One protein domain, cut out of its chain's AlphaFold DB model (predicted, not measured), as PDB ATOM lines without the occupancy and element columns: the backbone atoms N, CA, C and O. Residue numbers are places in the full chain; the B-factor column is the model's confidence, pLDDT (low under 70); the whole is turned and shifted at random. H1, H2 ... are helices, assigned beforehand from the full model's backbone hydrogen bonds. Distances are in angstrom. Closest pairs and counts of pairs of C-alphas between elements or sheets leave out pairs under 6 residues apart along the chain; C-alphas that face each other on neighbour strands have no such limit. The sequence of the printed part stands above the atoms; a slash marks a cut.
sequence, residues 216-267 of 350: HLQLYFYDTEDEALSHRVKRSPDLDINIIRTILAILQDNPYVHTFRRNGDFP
ATOM      1  N   HIS A 216     174.985 213.566 152.109       53.50
ATOM      2  CA  HIS A 216     174.515 212.182 152.000       53.50
ATOM      3  C   HIS A 216     175.626 211.126 152.023       53.50
ATOM      4  O   HIS A 216     175.336 209.977 152.312       53.50
ATOM      5  N   LEU A 217     176.892 211.474 151.768       62.94
ATOM      6  CA  LEU A 217     177.979 210.489 151.791       62.94
ATOM      7  C   LEU A 217     179.290 211.108 152.286       62.94
ATOM      8  O   LEU A 217     180.241 211.307 151.537       62.94
ATOM      9  N   GLN A 218     179.310 211.453 153.567       68.62
ATOM     10  CA  GLN A 218     180.539 211.704 154.314       68.62
ATOM     11  C   GLN A 218     180.662 210.587 155.334       68.62
ATOM     12  O   GLN A 218     179.741 210.427 156.130       68.62
ATOM     13  N   LEU A 219     181.750 209.818 155.287       66.88
ATOM     14  CA  LEU A 219     182.052 208.784 156.273       66.88
ATOM     15  C   LEU A 219     182.927 209.381 157.369       66.88
ATOM     16  O   LEU A 219     183.876 210.111 157.078       66.88
ATOM     17  N   TYR A 220     182.600 209.061 158.610       70.38
ATOM     18  CA  TYR A 220     183.371 209.444 159.777       70.38
ATOM     19  C   TYR A 220     183.994 208.204 160.409       70.38
ATOM     20  O   TYR A 220     183.481 207.095 160.282       70.38
ATOM     21  N   PHE A 221     185.104 208.387 161.123       66.19
ATOM     22  CA  PHE A 221     185.805 207.270 161.755       66.19
ATOM     23  C   PHE A 221     184.926 206.516 162.770       66.19
ATOM     24  O   PHE A 221     185.014 205.294 162.841       66.19
ATOM     25  N   TYR A 222     183.998 207.198 163.450       68.38
ATOM     26  CA  TYR A 222     183.064 206.585 164.405       68.38
ATOM     27  C   TYR A 222     181.901 205.811 163.753       68.38
ATOM     28  O   TYR A 222     181.224 205.043 164.433       68.38
ATOM     29  N   ASP A 223     181.696 205.910 162.430       73.81
ATOM     30  CA  ASP A 223     180.752 205.020 161.722       73.81
ATOM     31  C   ASP A 223     181.171 203.556 161.828       73.81
ATOM     32  O   ASP A 223     180.369 202.647 161.647       73.81
ATOM     33  N   THR A 224     182.461 203.332 162.065       65.44
ATOM     34  CA  THR A 224     183.032 201.999 162.141       65.44
ATOM     35  C   THR A 224     182.799 201.296 163.478       65.44
ATOM     36  O   THR A 224     183.077 200.101 163.579       65.44
ATOM     37  N   GLU A 225     182.315 202.021 164.487       64.50
ATOM     38  CA  GLU A 225     182.121 201.529 165.856       64.50
ATOM     39  C   GLU A 225     180.656 201.146 166.134       64.50
ATOM     40  O   GLU A 225     180.396 200.223 166.902       64.50
ATOM     41  N   ASP A 226     179.692 201.814 165.485       69.25
ATOM     42  CA  ASP A 226     178.250 201.560 165.632       69.25
ATOM     43  C   ASP A 226     177.709 200.701 164.474       69.25
ATOM     44  O   ASP A 226     177.324 201.220 163.425       69.25
ATOM     45  N   GLU A 227     177.603 199.381 164.670       67.31
ATOM     46  CA  GLU A 227     177.025 198.445 163.682       67.31
ATOM     47  C   GLU A 227     175.564 198.763 163.307       67.31
ATOM     48  O   GLU A 227     175.090 198.437 162.204       67.31
ATOM     49  N   ALA A 228     174.822 199.402 164.218       71.00
ATOM     50  CA  ALA A 228     173.443 199.800 163.971       71.00
ATOM     51  C   ALA A 228     173.359 201.078 163.122       71.00
ATOM     52  O   ALA A 228     172.289 201.352 162.571       71.00
ATOM     53  N   LEU A 229     174.460 201.840 163.002       79.31
ATOM     54  CA  LEU A 229     174.544 203.132 162.308       79.31
ATOM     55  C   LEU A 229     173.381 204.059 162.686       79.31
ATOM     56  O   LEU A 229     172.866 204.834 161.878       79.31
ATOM     57  N   SER A 230     172.932 203.957 163.935       75.81
ATOM     58  CA  SER A 230     171.665 204.521 164.405       75.81
ATOM     59  C   SER A 230     171.656 206.049 164.317       75.81
ATOM     60  O   SER A 230     170.636 206.674 164.014       75.81
ATOM     61  N   HIS A 231     172.826 206.652 164.507       73.12
ATOM     62  CA  HIS A 231     173.070 208.077 164.351       73.12
ATOM     63  C   HIS A 231     172.950 208.535 162.884       73.12
ATOM     64  O   HIS A 231     172.434 209.624 162.628       73.12
ATOM     65  N   ARG A 232     173.310 207.690 161.903       75.19
ATOM     66  CA  ARG A 232     173.127 207.980 160.469       75.19
ATOM     67  C   ARG A 232     171.669 207.975 160.063       75.19
ATOM     68  O   ARG A 232     171.247 208.895 159.372       75.19
ATOM     69  N   VAL A 233     170.898 207.010 160.557       76.88
ATOM     70  CA  VAL A 233     169.452 206.932 160.294       76.88
ATOM     71  C   VAL A 233     168.731 208.169 160.821       76.88
ATOM     72  O   VAL A 233     167.885 208.739 160.140       76.88
ATOM     73  N   LYS A 234     169.102 208.622 162.024       75.44
ATOM     74  CA  LYS A 234     168.537 209.833 162.637       75.44
ATOM     75  C   LYS A 234     168.922 211.104 161.875       75.44
ATOM     76  O   LYS A 234     168.077 211.966 161.660       75.44
ATOM     77  N   ARG A 235     170.189 211.223 161.466       72.62
ATOM     78  CA  ARG A 235     170.734 212.406 160.775       72.62
ATOM     79  C   ARG A 235     170.311 212.493 159.308       72.62
ATOM     80  O   ARG A 235     170.244 213.582 158.734       72.62
ATOM     81  N   SER A 236     170.106 211.355 158.657       70.50
ATOM     82  CA  SER A 236     169.836 211.248 157.224       70.50
ATOM     83  C   SER A 236     168.897 210.067 156.966       70.50
ATOM     84  O   SER A 236     169.358 208.998 156.577       70.50
ATOM     85  N   PRO A 237     167.579 210.248 157.172       70.19
ATOM     86  CA  PRO A 237     166.598 209.174 156.998       70.19
ATOM     87  C   PRO A 237     166.517 208.653 155.554       70.19
ATOM     88  O   PRO A 237     166.128 207.510 155.345       70.19
ATOM     89  N   ASP A 238     166.931 209.461 154.573       71.88
ATOM     90  CA  ASP A 238     166.961 209.094 153.149       71.88
ATOM     91  C   ASP A 238     168.235 208.322 152.741       71.88
ATOM     92  O   ASP A 238     168.389 207.935 151.582       71.88
ATOM     93  N   LEU A 239     169.186 208.132 153.662       77.56
ATOM     94  CA  LEU A 239     170.449 207.453 153.385       77.56
ATOM     95  C   LEU A 239     170.271 205.934 153.450       77.56
ATOM     96  O   LEU A 239     169.903 205.387 154.489       77.56
ATOM     97  N   ASP A 240     170.597 205.238 152.358       82.50
ATOM     98  CA  ASP A 240     170.621 203.776 152.357       82.50
ATOM     99  C   ASP A 240     171.783 203.259 153.216       82.50
ATOM    100  O   ASP A 240     172.957 203.276 152.836       82.50
ATOM    101  N   ILE A 241     171.427 202.765 154.397       82.38
ATOM    102  CA  ILE A 241     172.345 202.209 155.393       82.38
ATOM    103  C   ILE A 241     173.141 201.033 154.814       82.38
ATOM    104  O   ILE A 241     174.288 200.811 155.205       82.38
ATOM    105  N   ASN A 242     172.575 200.280 153.864       84.56
ATOM    106  CA  ASN A 242     173.260 199.131 153.270       84.56
ATOM    107  C   ASN A 242     174.466 199.560 152.429       84.56
ATOM    108  O   ASN A 242     175.471 198.846 152.393       84.56
ATOM    109  N   ILE A 243     174.411 200.747 151.815       84.62
ATOM    110  CA  ILE A 243     175.556 201.334 151.112       84.62
ATOM    111  C   ILE A 243     176.679 201.616 152.110       84.62
ATOM    112  O   ILE A 243     177.821 201.230 151.866       84.62
ATOM    113  N   ILE A 244     176.362 202.210 153.266       83.31
ATOM    114  CA  ILE A 244     177.357 202.472 154.317       83.31
ATOM    115  C   ILE A 244     177.972 201.160 154.805       83.31
ATOM    116  O   ILE A 244     179.191 201.041 154.836       83.31
ATOM    117  N   ARG A 245     177.153 200.149 155.115       84.69
ATOM    118  CA  ARG A 245     177.636 198.825 155.549       84.69
ATOM    119  C   ARG A 245     178.563 198.177 154.529       84.69
ATOM    120  O   ARG A 245     179.589 197.623 154.904       84.69
ATOM    121  N   THR A 246     178.227 198.282 153.248       86.56
ATOM    122  CA  THR A 246     179.063 197.761 152.161       86.56
ATOM    123  C   THR A 246     180.410 198.477 152.121       86.56
ATOM    124  O   THR A 246     181.450 197.831 152.027       86.56
ATOM    125  N   ILE A 247     180.413 199.807 152.244       83.88
ATOM    126  CA  ILE A 247     181.657 200.579 152.255       83.88
ATOM    127  C   ILE A 247     182.485 200.265 153.509       83.88
ATOM    128  O   ILE A 247     183.690 200.069 153.396       83.88
ATOM    129  N   LEU A 248     181.861 200.151 154.684       82.88
ATOM    130  CA  LEU A 248     182.544 199.772 155.923       82.88
ATOM    131  C   LEU A 248     183.171 198.378 155.832       82.88
ATOM    132  O   LEU A 248     184.298 198.207 156.284       82.88
ATOM    133  N   ALA A 249     182.490 197.420 155.198       84.69
ATOM    134  CA  ALA A 249     183.036 196.088 154.947       84.69
ATOM    135  C   ALA A 249     184.258 196.135 154.014       84.69
ATOM    136  O   ALA A 249     185.264 195.492 154.287       84.69
ATOM    137  N   ILE A 250     184.221 196.947 152.949       84.12
ATOM    138  CA  ILE A 250     185.376 197.142 152.051       84.12
ATOM    139  C   ILE A 250     186.548 197.808 152.788       84.12
ATOM    140  O   ILE A 250     187.711 197.498 152.540       84.12
ATOM    141  N   LEU A 251     186.248 198.747 153.686       81.69
ATOM    142  CA  LEU A 251     187.241 199.490 154.456       81.69
ATOM    143  C   LEU A 251     187.770 198.724 155.675       81.69
ATOM    144  O   LEU A 251     188.706 199.209 156.313       81.69
ATOM    145  N   GLN A 252     187.194 197.565 156.001       79.19
ATOM    146  CA  GLN A 252     187.510 196.817 157.214       79.19
ATOM    147  C   GLN A 252     188.979 196.415 157.275       79.19
ATOM    148  O   GLN A 252     189.569 196.579 158.332       79.19
ATOM    149  N   ASP A 253     189.560 195.977 156.158       77.69
ATOM    150  CA  ASP A 253     190.945 195.492 156.091       77.69
ATOM    151  C   ASP A 253     191.950 196.598 155.721       77.69
ATOM    152  O   ASP A 253     193.116 196.340 155.413       77.69
ATOM    153  N   ASN A 254     191.510 197.861 155.695       77.06
ATOM    154  CA  ASN A 254     192.370 198.967 155.312       77.06
ATOM    155  C   ASN A 254     193.293 199.364 156.491       77.06
ATOM    156  O   ASN A 254     192.806 199.846 157.520       77.06
ATOM    157  N   PRO A 255     194.631 199.264 156.347       74.38
ATOM    158  CA  PRO A 255     195.576 199.554 157.430       74.38
ATOM    159  C   PRO A 255     195.504 201.003 157.930       74.38
ATOM    160  O   PRO A 255     195.775 201.271 159.104       74.38
ATOM    161  N   TYR A 256     195.096 201.944 157.076       70.19
ATOM    162  CA  TYR A 256     194.888 203.333 157.479       70.19
ATOM    163  C   TYR A 256     193.685 203.463 158.409       70.19
ATOM    164  O   TYR A 256     193.774 204.138 159.429       70.19
ATOM    165  N   VAL A 257     192.585 202.769 158.106       73.31
ATOM    166  CA  VAL A 257     191.373 202.782 158.935       73.31
ATOM    167  C   VAL A 257     191.679 202.221 160.322       73.31
ATOM    168  O   VAL A 257     191.320 202.846 161.317       73.31
ATOM    169  N   HIS A 258     192.427 201.118 160.407       71.81
ATOM    170  CA  HIS A 258     192.882 200.570 161.689       71.81
ATOM    171  C   HIS A 258     193.761 201.544 162.479       71.81
ATOM    172  O   HIS A 258     193.579 201.706 163.685       71.81
ATOM    173  N   THR A 259     194.698 202.214 161.804       73.69
ATOM    174  CA  THR A 259     195.607 203.168 162.452       73.69
ATOM    175  C   THR A 259     194.838 204.358 163.024       73.69
ATOM    176  O   THR A 259     195.068 204.737 164.169       73.69
ATOM    177  N   PHE A 260     193.886 204.913 162.272       71.56
ATOM    178  CA  PHE A 260     193.067 206.030 162.746       71.56
ATOM    179  C   PHE A 260     192.095 205.635 163.862       71.56
ATOM    180  O   PHE A 260     191.891 206.444 164.760       71.56
ATOM    181  N   ARG A 261     191.557 204.405 163.869       70.44
ATOM    182  CA  ARG A 261     190.779 203.904 165.019       70.44
ATOM    183  C   ARG A 261     191.625 203.853 166.284       70.44
ATOM    184  O   ARG A 261     191.230 204.403 167.302       70.44
ATOM    185  N   ARG A 262     192.830 203.283 166.190       72.50
ATOM    186  CA  ARG A 262     193.756 203.185 167.327       72.50
ATOM    187  C   ARG A 262     194.167 204.554 167.872       72.50
ATOM    188  O   ARG A 262     194.552 204.659 169.029       72.50
ATOM    189  N   ASN A 263     194.078 205.608 167.058       68.81
ATOM    190  CA  ASN A 263     194.334 206.957 167.544       68.81
ATOM    191  C   ASN A 263     193.295 207.417 168.574       68.81
ATOM    192  O   ASN A 263     193.657 208.188 169.452       68.81
ATOM    193  N   GLY A 264     192.050 206.936 168.497       65.81
ATOM    194  CA  GLY A 264     191.009 207.221 169.488       65.81
ATOM    195  C   GLY A 264     191.282 206.612 170.868       65.81
ATOM    196  O   GLY A 264     190.773 207.118 171.862       65.81
ATOM    197  N   ASP A 265     192.135 205.585 170.942       70.50
ATOM    198  CA  ASP A 265     192.483 204.890 172.188       70.50
ATOM    199  C   ASP A 265     193.587 205.599 172.995       70.50
ATOM    200  O   ASP A 265     193.925 205.168 174.103       70.50
ATOM    201  N   PHE A 266     194.196 206.666 172.463       69.00
ATOM    202  CA  PHE A 266     195.260 207.375 173.170       69.00
ATOM    203  C   PHE A 266     194.691 208.248 174.301       69.00
ATOM    204  O   PHE A 266     193.882 209.142 174.043       69.00
ATOM    205  N   PRO A 267     195.136 208.058 175.559       64.56
ATOM    206  CA  PRO A 267     194.767 208.962 176.637       64.56
ATOM    207  C   PRO A 267     195.355 210.355 176.372       64.56
ATOM    208  O   PRO A 267     196.483 210.475 175.890       64.56
TER     209      PRO A 267
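AT A GLANCE: This is residues 216 to 267 of the 350 residues of the protein "Hypothetical protein" of Miscanthus lutarioriparius (UniProt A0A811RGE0). The helices make a loose, open arch: H3 is the long bar, H4 makes a corner at its last residue, and H2 lies near its first. Short H1 sits between H3 and H4. The printed part has 52 residues and four named helices, H1 to H4, with no named strand: all helix. It is only just compact, close to loose, with a radius of gyration of the C-alphas of 11.7 A and spans of 34 by 24 by 17 A.

IN THESE COORDINATES: H1 is residues 221 to 224, beginning at C-alpha 221 (185.805, 207.270, 161.755). H2 is residues 230 to 235. H3, residues 241 to 251, is 15.2 A long. H4, residues 255 to 263, is 12.6 A long, ending at C-alpha 263 (194.334, 206.957, 167.544).

HOW THE PARTS SIT: H1 and H4 only just touch, with 3 pairs of C-alphas within 8 A, the closest Phe 221 and Arg 261 at 6.8 A. H2 and H3 are close but not clearly touching, closest C-alphas Val 233 and Ile 241 at 7.4 A. H3 and H4 are about perpendicular at 79 degrees. In H2, H3 and H4 every O i to N i+4 pair is within hydrogen-bond range.

THE WHOLE: The printed part has no cut. Mean pLDDT of the printed part is 73.9.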